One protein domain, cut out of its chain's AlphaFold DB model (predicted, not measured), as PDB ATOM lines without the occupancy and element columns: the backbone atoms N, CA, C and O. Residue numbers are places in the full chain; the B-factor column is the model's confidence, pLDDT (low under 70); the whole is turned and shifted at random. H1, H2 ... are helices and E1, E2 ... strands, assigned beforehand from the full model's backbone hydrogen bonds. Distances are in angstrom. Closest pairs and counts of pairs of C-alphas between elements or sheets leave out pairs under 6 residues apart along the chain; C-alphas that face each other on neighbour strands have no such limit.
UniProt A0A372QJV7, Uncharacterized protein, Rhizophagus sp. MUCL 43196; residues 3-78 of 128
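What this domain is: This is residues 3 to 78 of the 128 residues of an uncharacterized protein of Rhizophagus sp. MUCL 43196 (UniProt A0A372QJV7). A strongly twisted sheet of three strands, with long E2 between E1 and E3, has helix H1 packed on E2 and E3; the smaller helix H3 sits by the sheet near the turn from E2 to E3, and short H2 packs on residues 39 to 40 of H1. There are 76 residues printed, with three named strands followed by three named helices, a mixed class. The sheet's order is E1, E2, E3, antiparallel throughout. The whole is compact, with a radius of gyration of the C-alphas of 12.1 A and spans of 34 by 24 by 17 A.

How they stand to each other: E1, residues 3 to 7, and E2, residues 10 to 19, form a hairpin, with N 5 and O 12 within hydrogen-bond range at 2.9 A. E2 and E3, residues 22 to 27, form another, with N 17 and O 24 at 2.8 A. The three are a meander, each strand the antiparallel neighbour of the one before. The pairing is staggered: E2 pairs with E1 over residues 10 to 14 and with E3 over 14 to 19. H1, residues 39 to 51, is on the sheet; its closest C-alphas to E3 are those of Pro 39 and Tyr 25, 6.0 A apart. H2, residues 59 to 62, touches H1, closest at the C-alphas of Pro 60 and Ser 40, 5.6 A. H3, residues 68 to 75, is on the sheet and apart from H1; its closest C-alphas to E3 are those of Glu 68 and Lys 22, 6.2 A. In H1 and H3 every O i to N i+4 pair is within hydrogen-bond range; H2 is too short for one.

Where its parts are: E1 begins at C-alpha 3 (359.584, 466.759, 351.171). E2 is 27.9 A long, E3 16.7 A and H1 18.3 A. H3 ends at C-alpha 75 (364.634, 469.644, 360.775).

The domain as a whole: The farthest C-alphas, of Asn 52 and Val 78, are 36.8 A apart. The printed part has no cut. The link from E3 to H1, 11 residues, is long. Residues 74 and 77 to 78 are under pLDDT 70.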
ATOM      1  N   LEU A   3     359.433 466.087 352.460       82.00
ATOM      2  CA  LEU A   3     359.584 466.759 351.171       82.00
ATOM      3  C   LEU A   3     358.665 466.089 350.155       82.00
ATOM      4  O   LEU A   3     358.631 464.863 350.072       82.00
ATOM      5  N   LYS A   4     357.936 466.877 349.367       84.88
ATOM      6  CA  LYS A   4     357.013 466.363 348.353       84.88
ATOM      7  C   LYS A   4     357.484 466.767 346.963       84.88
ATOM      8  O   LYS A   4     357.673 467.948 346.691       84.88
ATOM      9  N   PHE A   5     357.619 465.786 346.079       83.06
ATOM     10  CA  PHE A   5     357.976 465.979 344.677       83.06
ATOM     11  C   PHE A   5     356.903 465.373 343.777       83.06
ATOM     12  O   PHE A   5     356.332 464.333 344.101       83.06
ATOM     13  N   LYS A   6     356.636 466.005 342.630       84.25
ATOM     14  CA  LYS A   6     355.730 465.472 341.606       84.25
ATOM     15  C   LYS A   6     356.509 465.207 340.322       84.25
ATOM     16  O   LYS A   6     357.054 466.136 339.731       84.25
ATOM     17  N   LEU A   7     356.563 463.946 339.903       84.62
ATOM     18  CA  LEU A   7     357.285 463.483 338.715       84.62
ATOM     19  C   LEU A   7     356.411 462.503 337.945       84.62
ATOM     20  O   LEU A   7     355.837 461.598 338.541       84.62
ATOM     21  N   ASN A   8     356.309 462.687 336.626       87.56
ATOM     22  CA  ASN A   8     355.457 461.869 335.758       87.56
ATOM     23  C   ASN A   8     354.035 461.672 336.327       87.56
ATOM     24  O   ASN A   8     353.546 460.557 336.457       87.56
ATOM     25  N   GLN A   9     353.415 462.776 336.765       86.56
ATOM     26  CA  GLN A   9     352.091 462.815 337.408       86.56
ATOM     27  C   GLN A   9     351.954 462.049 338.742       86.56
ATOM     28  O   GLN A   9     350.924 462.201 339.395       86.56
ATOM     29  N   ALA A  10     352.983 461.334 339.198       85.12
ATOM     30  CA  ALA A  10     353.023 460.660 340.491       85.12
ATOM     31  C   ALA A  10     353.664 461.534 341.575       85.12
ATOM     32  O   ALA A  10     354.541 462.361 341.310       85.12
ATOM     33  N   GLU A  11     353.216 461.334 342.811       88.88
ATOM     34  CA  GLU A  11     353.737 462.024 343.984       88.88
ATOM     35  C   GLU A  11     354.742 461.140 344.727       88.88
ATOM     36  O   GLU A  11     354.501 459.963 344.989       88.88
ATOM     37  N   PHE A  12     355.872 461.740 345.081       87.88
ATOM     38  CA  PHE A  12     356.941 461.130 345.855       87.88
ATOM     39  C   PHE A  12     357.092 461.932 347.140       87.88
ATOM     40  O   PHE A  12     357.491 463.099 347.106       87.88
ATOM     41  N   ILE A  13     356.747 461.313 348.266       89.69
ATOM     42  CA  ILE A  13     356.922 461.905 349.590       89.69
ATOM     43  C   ILE A  13     358.170 461.290 350.208       89.69
ATOM     44  O   ILE A  13     358.293 460.071 350.323       89.69
ATOM     45  N   ILE A  14     359.118 462.150 350.561       89.06
ATOM     46  CA  ILE A  14     360.388 461.782 351.172       89.06
ATOM     47  C   ILE A  14     360.354 462.230 352.617       89.06
ATOM     48  O   ILE A  14     360.188 463.415 352.909       89.06
ATOM     49  N   GLN A  15     360.571 461.290 353.519       89.12
ATOM     50  CA  GLN A  15     360.837 461.576 354.911       89.12
ATOM     51  C   GLN A  15     362.347 461.674 355.120       89.12
ATOM     52  O   GLN A  15     363.095 460.767 354.751       89.12
ATOM     53  N   VAL A  16     362.780 462.777 355.729       86.62
ATOM     54  CA  VAL A  16     364.158 462.925 356.203       86.62
ATOM     55  C   VAL A  16     364.228 462.452 357.646       86.62
ATOM     56  O   VAL A  16     363.524 462.989 358.510       86.62
ATOM     57  N   VAL A  17     365.073 461.457 357.888       87.19
ATOM     58  CA  VAL A  17     365.320 460.828 359.184       87.19
ATOM     59  C   VAL A  17     366.696 461.267 359.674       87.19
ATOM     60  O   VAL A  17     367.648 461.298 358.901       87.19
ATOM     61  N   ASP A  18     366.798 461.645 360.945       81.50
ATOM     62  CA  ASP A  18     368.095 461.897 361.573       81.50
ATOM     63  C   ASP A  18     368.694 460.572 362.054       81.50
ATOM     64  O   ASP A  18     368.066 459.841 362.823       81.50
ATOM     65  N   ASN A  19     369.896 460.259 361.584       80.62
ATOM     66  CA  ASN A  19     370.672 459.111 362.017       80.62
ATOM     67  C   ASN A  19     372.062 459.584 362.439       80.62
ATOM     68  O   ASN A  19     372.960 459.754 361.613       80.62
ATOM     69  N   ASN A  20     372.241 459.810 363.741       82.38
ATOM     70  CA  ASN A  20     373.491 460.304 364.317       82.38
ATOM     71  C   ASN A  20     374.027 461.547 363.591       82.38
ATOM     72  O   ASN A  20     375.190 461.573 363.189       82.38
ATOM     73  N   TRP A  21     373.204 462.595 363.475       70.62
ATOM     74  CA  TRP A  21     373.586 463.897 362.916       70.62
ATOM     75  C   TRP A  21     373.806 463.906 361.404       70.62
ATOM     76  O   TRP A  21     374.276 464.917 360.868       70.62
ATOM     77  N   LYS A  22     373.454 462.811 360.728       79.62
ATOM     78  CA  LYS A  22     373.495 462.664 359.280       79.62
ATOM     79  C   LYS A  22     372.087 462.369 358.761       79.62
ATOM     80  O   LYS A  22     371.401 461.517 359.328       79.62
ATOM     81  N   PRO A  23     371.646 463.048 357.690       83.25
ATOM     82  CA  PRO A  23     370.331 462.794 357.141       83.25
ATOM     83  C   PRO A  23     370.308 461.496 356.338       83.25
ATOM     84  O   PRO A  23     371.083 461.313 355.398       83.25
ATOM     85  N   ASP A  24     369.357 460.647 356.695       90.31
ATOM     86  CA  ASP A  24     368.929 459.490 355.929       90.31
ATOM     87  C   ASP A  24     367.556 459.771 355.305       90.31
ATOM     88  O   ASP A  24     366.761 460.575 355.802       90.31
ATOM     89  N   TYR A  25     367.261 459.104 354.192       90.62
ATOM     90  CA  TYR A  25     366.060 459.361 353.403       90.62
ATOM     91  C   TYR A  25     365.240 458.096 353.232       90.62
ATOM     92  O   TYR A  25     365.771 457.048 352.870       90.62
ATOM     93  N   ILE A  26     363.932 458.213 353.440       92.31
ATOM     94  CA  ILE A  26     362.960 457.147 353.193       92.31
ATOM     95  C   ILE A  26     361.891 457.707 352.262       92.31
ATOM     96  O   ILE A  26     361.429 458.831 352.456       92.31
ATOM     97  N   CYS A  27     361.485 456.941 351.250       91.19
ATOM     98  CA  CYS A  27     360.311 457.291 350.460       91.19
ATOM     99  C   CYS A  27     359.077 456.598 351.040       91.19
ATOM    100  O   CYS A  27     359.073 455.381 351.192       91.19
ATOM    101  N   GLU A  28     358.017 457.357 351.329       90.81
ATOM    102  CA  GLU A  28     356.751 456.793 351.830       90.81
ATOM    103  C   GLU A  28     356.063 455.905 350.782       90.81
ATOM    104  O   GLU A  28     355.274 455.030 351.126       90.81
ATOM    105  N   SER A  29     356.392 456.104 349.505       83.50
ATOM    106  CA  SER A  29     355.883 455.289 348.406       83.50
ATOM    107  C   SER A  29     356.609 453.937 348.283       83.50
ATOM    108  O   SER A  29     356.134 453.057 347.570       83.50
ATOM    109  N   ASP A  30     357.751 453.723 348.946       83.75
ATOM    110  CA  ASP A  30     358.414 452.416 348.903       83.75
ATOM    111  C   ASP A  30     357.616 451.367 349.706       83.75
ATOM    112  O   ASP A  30     357.295 451.557 350.875       83.75
ATOM    113  N   MET A  31     357.367 450.193 349.107       75.69
ATOM    114  CA  MET A  31     356.650 449.078 349.762       75.69
ATOM    115  C   MET A  31     357.340 448.553 351.035       75.69
ATOM    116  O   MET A  31     356.719 447.876 351.853       75.69
ATOM    117  N   LYS A  32     358.643 448.810 351.184       80.94
ATOM    118  CA  LYS A  32     359.442 448.507 352.375       80.94
ATOM    119  C   LYS A  32     360.237 449.751 352.733       80.94
ATOM    120  O   LYS A  32     360.760 450.390 351.826       80.94
ATOM    121  N   ALA A  33     360.402 450.035 354.023       78.62
ATOM    122  CA  ALA A  33     361.244 451.133 354.490       78.62
ATOM    123  C   ALA A  33     362.714 450.879 354.113       78.62
ATOM    124  O   ALA A  33     363.460 450.220 354.836       78.62
ATOM    125  N   ILE A  34     363.106 451.352 352.932       90.25
ATOM    126  CA  ILE A  34     364.477 451.324 352.438       90.25
ATOM    127  C   ILE A  34     365.102 452.668 352.786       90.25
ATOM    128  O   ILE A  34     364.517 453.719 352.527       90.25
ATOM    129  N   ILE A  35     366.285 452.610 353.390       91.44
ATOM    130  CA  ILE A  35     367.063 453.786 353.758       91.44
ATOM    131  C   ILE A  35     368.000 454.131 352.603       91.44
ATOM    132  O   ILE A  35     368.732 453.274 352.104       91.44
ATOM    133  N   TYR A  36     367.989 455.396 352.200       92.00
ATOM    134  CA  TYR A  36     368.868 455.943 351.177       92.00
ATOM    135  C   TYR A  36     369.750 457.030 351.774       92.00
ATOM    136  O   TYR A  36     369.314 457.803 352.621       92.00
ATOM    137  N   LEU A  37     370.982 457.112 351.274       89.12
ATOM    138  CA  LEU A  37     371.994 458.049 351.766       89.12
ATOM    139  C   LEU A  37     371.907 459.437 351.121       89.12
ATOM    140  O   LEU A  37     372.548 460.366 351.601       89.12
ATOM    141  N   THR A  38     371.171 459.574 350.014       88.12
ATOM    142  CA  THR A  38     370.962 460.859 349.334       88.12
ATOM    143  C   THR A  38     369.494 461.012 348.925       88.12
ATOM    144  O   THR A  38     368.838 460.021 348.569       88.12
ATOM    145  N   PRO A  39     368.952 462.240 348.903       86.75
ATOM    146  CA  PRO A  39     367.570 462.493 348.535       86.75
ATOM    147  C   PRO A  39     367.351 462.308 347.029       86.75
ATOM    148  O   PRO A  39     366.273 461.909 346.601       86.75
ATOM    149  N   SER A  40     368.380 462.515 346.201       89.25
ATOM    150  CA  SER A  40     368.301 462.185 344.771       89.25
ATOM    151  C   SER A  40     368.219 460.667 344.553       89.25
ATOM    152  O   SER A  40     367.454 460.214 343.702       89.25
ATOM    153  N   ALA A  41     368.959 459.859 345.327       92.31
ATOM    154  CA  ALA A  41     368.883 458.399 345.227       92.31
ATOM    155  C   ALA A  41     367.497 457.874 345.614       92.31
ATOM    156  O   ALA A  41     366.964 457.028 344.897       92.31
ATOM    157  N   VAL A  42     366.891 458.422 346.679       93.06
ATOM    158  CA  VAL A  42     365.542 458.028 347.113       93.06
ATOM    159  C   VAL A  42     364.543 458.171 345.957       93.06
ATOM    160  O   VAL A  42     363.787 457.242 345.686       93.06
ATOM    161  N   ILE A  43     364.574 459.286 345.213       90.62
ATOM    162  CA  ILE A  43     363.639 459.521 344.106       90.62
ATOM    163  C   ILE A  43     363.966 458.618 342.925       90.62
ATOM    164  O   ILE A  43     363.068 457.972 342.395       90.62
ATOM    165  N   ASN A  44     365.229 458.569 342.500       92.31
ATOM    166  CA  ASN A  44     365.611 457.851 341.285       92.31
ATOM    167  C   ASN A  44     365.343 456.346 341.400       92.31
ATOM    168  O   ASN A  44     364.816 455.740 340.466       92.31
ATOM    169  N   GLU A  45     365.649 455.751 342.554       93.56
ATOM    170  CA  GLU A  45     365.400 454.330 342.790       93.56
ATOM    171  C   GLU A  45     363.915 454.037 343.000       93.56
ATOM    172  O   GLU A  45     363.407 453.066 342.439       93.56
ATOM    173  N   THR A  46     363.186 454.889 343.727       92.44
ATOM    174  CA  THR A  46     361.735 454.707 343.896       92.44
ATOM    175  C   THR A  46     361.011 454.842 342.556       92.44
ATOM    176  O   THR A  46     360.212 453.983 342.192       92.44
ATOM    177  N   TYR A  47     361.354 455.850 341.751       92.56
ATOM    178  CA  TYR A  47     360.814 456.037 340.403       92.56
ATOM    179  C   TYR A  47     361.071 454.817 339.514       92.56
ATOM    180  O   TYR A  47     360.162 454.336 338.837       92.56
ATOM    181  N   LYS A  48     362.293 454.272 339.556       92.75
ATOM    182  CA  LYS A  48     362.645 453.056 338.818       92.75
ATOM    183  C   LYS A  48     361.802 451.861 339.243       92.75
ATOM    184  O   LYS A  48     361.393 451.100 338.375       92.75
ATOM    185  N   LYS A  49     361.516 451.685 340.534       91.25
ATOM    186  CA  LYS A  49     360.639 450.600 341.003       91.25
ATOM    187  C   LYS A  49     359.199 450.772 340.526       91.25
ATOM    188  O   LYS A  49     358.587 449.788 340.132       91.25
ATOM    189  N   PHE A  50     358.677 451.999 340.545       90.56
ATOM    190  CA  PHE A  50     357.293 452.280 340.158       90.56
ATOM    191  C   PHE A  50     357.046 452.180 338.656       90.56
ATOM    192  O   PHE A  50     356.072 451.568 338.232       90.56
ATOM    193  N   PHE A  51     357.920 452.780 337.852       91.12
ATOM    194  CA  PHE A  51     357.716 452.895 336.407       91.12
ATOM    195  C   PHE A  51     358.546 451.906 335.592       91.12
ATOM    196  O   PHE A  51     358.407 451.859 334.375       91.12
ATOM    197  N   ASN A  52     359.428 451.136 336.235       93.19
ATOM    198  CA  ASN A  52     360.394 450.255 335.576       93.19
ATOM    199  C   ASN A  52     361.305 450.984 334.562       93.19
ATOM    200  O   ASN A  52     361.796 450.397 333.599       93.19
ATOM    201  N   VAL A  53     361.549 452.282 334.780       92.44
ATOM    202  CA  VAL A  53     362.376 453.143 333.921       92.44
ATOM    203  C   VAL A  53     363.364 453.922 334.782       92.44
ATOM    204  O   VAL A  53     363.026 454.409 335.858       92.44
ATOM    205  N   LYS A  54     364.613 454.050 334.322       90.31
ATOM    206  CA  LYS A  54     365.624 454.857 335.019       90.31
ATOM    207  C   LYS A  54     365.342 456.344 334.816       90.31
ATOM    208  O   LYS A  54     365.048 456.768 333.705       90.31
ATOM    209  N   THR A  55     365.537 457.136 335.861       87.94
ATOM    210  CA  THR A  55     365.523 458.601 335.784       87.94
ATOM    211  C   THR A  55     366.762 459.180 336.466       87.94
ATOM    212  O   THR A  55     367.461 458.485 337.207       87.94
ATOM    213  N   ARG A  56     367.080 460.436 336.151       87.94
ATOM    214  CA  ARG A  56     368.187 461.201 336.739       87.94
ATOM    215  C   ARG A  56     367.661 462.527 337.261       87.94
ATOM    216  O   ARG A  56     367.963 463.594 336.738       87.94
ATOM    217  N   PHE A  57     366.856 462.445 338.303       84.88
ATOM    218  CA  PHE A  57     366.370 463.602 339.020       84.88
ATOM    219  C   PHE A  57     367.374 464.001 340.107       84.88
ATOM    220  O   PHE A  57     367.600 463.266 341.069       84.88
ATOM    221  N   SER A  58     368.006 465.160 339.920       82.12
ATOM    222  CA  SER A  58     368.991 465.756 340.836       82.12
ATOM    223  C   SER A  58     368.426 466.912 341.666       82.12
ATOM    224  O   SER A  58     369.140 467.461 342.501       82.12
ATOM    225  N   GLY A  59     367.156 467.279 341.454       79.44
ATOM    226  CA  GLY A  59     366.500 468.424 342.098       79.44
ATOM    227  C   GLY A  59     366.738 468.526 343.611       79.44
ATOM    228  O   GLY A  59     367.172 469.584 344.059       79.44
ATOM    229  N   PRO A  60     366.556 467.454 344.406       77.38
ATOM    230  CA  PRO A  60     366.757 467.510 345.849       77.38
ATOM    231  C   PRO A  60     368.220 467.767 346.240       77.38
ATOM    232  O   PRO A  60     368.487 468.465 347.214       77.38
ATOM    233  N   GLY A  61     369.173 467.224 345.479       74.00
ATOM    234  CA  GLY A  61     370.594 467.481 345.712       74.00
ATOM    235  C   GLY A  61     370.995 468.910 345.341       74.00
ATOM    236  O   GLY A  61     371.742 469.548 346.076       74.00
ATOM    237  N   ILE A  62     370.447 469.450 344.245       70.94
ATOM    238  CA  ILE A  62     370.644 470.855 343.835       70.94
ATOM    239  C   ILE A  62     370.063 471.816 344.878       70.94
ATOM    240  O   ILE A  62     370.668 472.837 345.180       70.94
ATOM    241  N   LEU A  63     368.927 471.453 345.473       72.31
ATOM    242  CA  LEU A  63     368.287 472.172 346.574       72.31
ATOM    243  C   LEU A  63     369.096 472.171 347.879       72.31
ATOM    244  O   LEU A  63     368.699 472.819 348.843       72.31
ATOM    245  N   GLY A  64     370.221 471.455 347.925       75.56
ATOM    246  CA  GLY A  64     371.097 471.423 349.086       75.56
ATOM    247  C   GLY A  64     370.638 470.473 350.186       75.56
ATOM    248  O   GLY A  64     371.213 470.515 351.265       75.56
ATOM    249  N   PHE A  65     369.672 469.577 349.945       79.19
ATOM    250  CA  PHE A  65     369.288 468.597 350.972       79.19
ATOM    251  C   PHE A  65     370.414 467.601 351.280       79.19
ATOM    252  O   PHE A  65     370.490 467.083 352.385       79.19
ATOM    253  N   ASP A  66     371.361 467.396 350.363       76.19
ATOM    254  CA  ASP A  66     372.594 466.647 350.651       76.19
ATOM    255  C   ASP A  66     373.509 467.339 351.688       76.19
ATOM    256  O   ASP A  66     374.441 466.719 352.200       76.19
ATOM    257  N   ASN A  67     373.271 468.617 352.011       77.12
ATOM    258  CA  ASN A  67     374.044 469.366 352.995       77.12
ATOM    259  C   ASN A  67     373.458 469.174 354.403       77.12
ATOM    260  O   ASN A  67     372.336 469.584 354.696       77.12
ATOM    261  N   GLU A  68     374.254 468.600 355.302       76.00
ATOM    262  CA  GLU A  68     373.859 468.324 356.687       76.00
ATOM    263  C   GLU A  68     373.458 469.572 357.487       76.00
ATOM    264  O   GLU A  68     372.586 469.481 358.348       76.00
ATOM    265  N   ILE A  69     374.048 470.739 357.208       74.06
ATOM    266  CA  ILE A  69     373.736 471.996 357.901       74.06
ATOM    267  C   ILE A  69     372.346 472.471 357.479       74.06
ATOM    268  O   ILE A  69     371.506 472.739 358.338       74.06
ATOM    269  N   ILE A  70     372.092 472.512 356.167       72.50
ATOM    270  CA  ILE A  70     370.790 472.892 355.599       72.50
ATOM    271  C   ILE A  70     369.713 471.937 356.121       72.50
ATOM    272  O   ILE A  70     368.673 472.368 356.613       72.50
ATOM    273  N   THR A  71     369.986 470.633 356.093       74.00
ATOM    274  CA  THR A  71     369.025 469.619 356.530       74.00
ATOM    275  C   THR A  71     368.755 469.654 358.036       74.00
ATOM    276  O   THR A  71     367.603 469.490 358.437       74.00
ATOM    277  N   LYS A  72     369.749 469.963 358.879       74.62
ATOM    278  CA  LYS A  72     369.532 470.202 360.319       74.62
ATOM    279  C   LYS A  72     368.689 471.448 360.578       74.62
ATOM    280  O   LYS A  72     367.753 471.387 361.368       74.62
ATOM    281  N   GLN A  73     368.984 472.558 359.900       71.88
ATOM    282  CA  GLN A  73     368.195 473.794 360.019       71.88
ATOM    283  C   GLN A  73     366.730 473.562 359.624       71.88
ATOM    284  O   GLN A  73     365.818 474.008 360.314       71.88
ATOM    285  N   LEU A  74     366.514 472.790 358.560       68.88
ATOM    286  CA  LEU A  74     365.198 472.360 358.099       68.88
ATOM    287  C   LEU A  74     364.469 471.418 359.070       68.88
ATOM    288  O   LEU A  74     363.242 471.449 359.171       68.88
ATOM    289  N   GLN A  75     365.199 470.538 359.759       70.75
ATOM    290  CA  GLN A  75     364.634 469.644 360.775       70.75
ATOM    291  C   GLN A  75     364.272 470.380 362.068       70.75
ATOM    292  O   GLN A  75     363.325 469.971 362.730       70.75
ATOM    293  N   ALA A  76     364.965 471.475 362.391       70.94
ATOM    294  CA  ALA A  76     364.705 472.317 363.558       70.94
ATOM    295  C   ALA A  76     363.460 473.228 363.414       70.94
ATOM    296  O   ALA A  76     363.336 474.204 364.147       70.94
ATOM    297  N   GLU A  77     362.561 472.927 362.468       59.00
ATOM    298  CA  GLU A  77     361.323 473.672 362.170       59.00
ATOM    299  C   GLU A  77     361.523 475.176 361.917       59.00
ATOM    300  O   GLU A  77     360.599 475.977 362.068       59.00
ATOM    301  N   VAL A  78     362.710 475.584 361.457       57.94
ATOM    302  CA  VAL A  78     362.866 476.916 360.867       57.94
ATOM    303  C   VAL A  78     361.972 476.958 359.627       57.94
ATOM    304  O   VAL A  78     362.023 476.056 358.789       57.94
TER     305      VAL A  78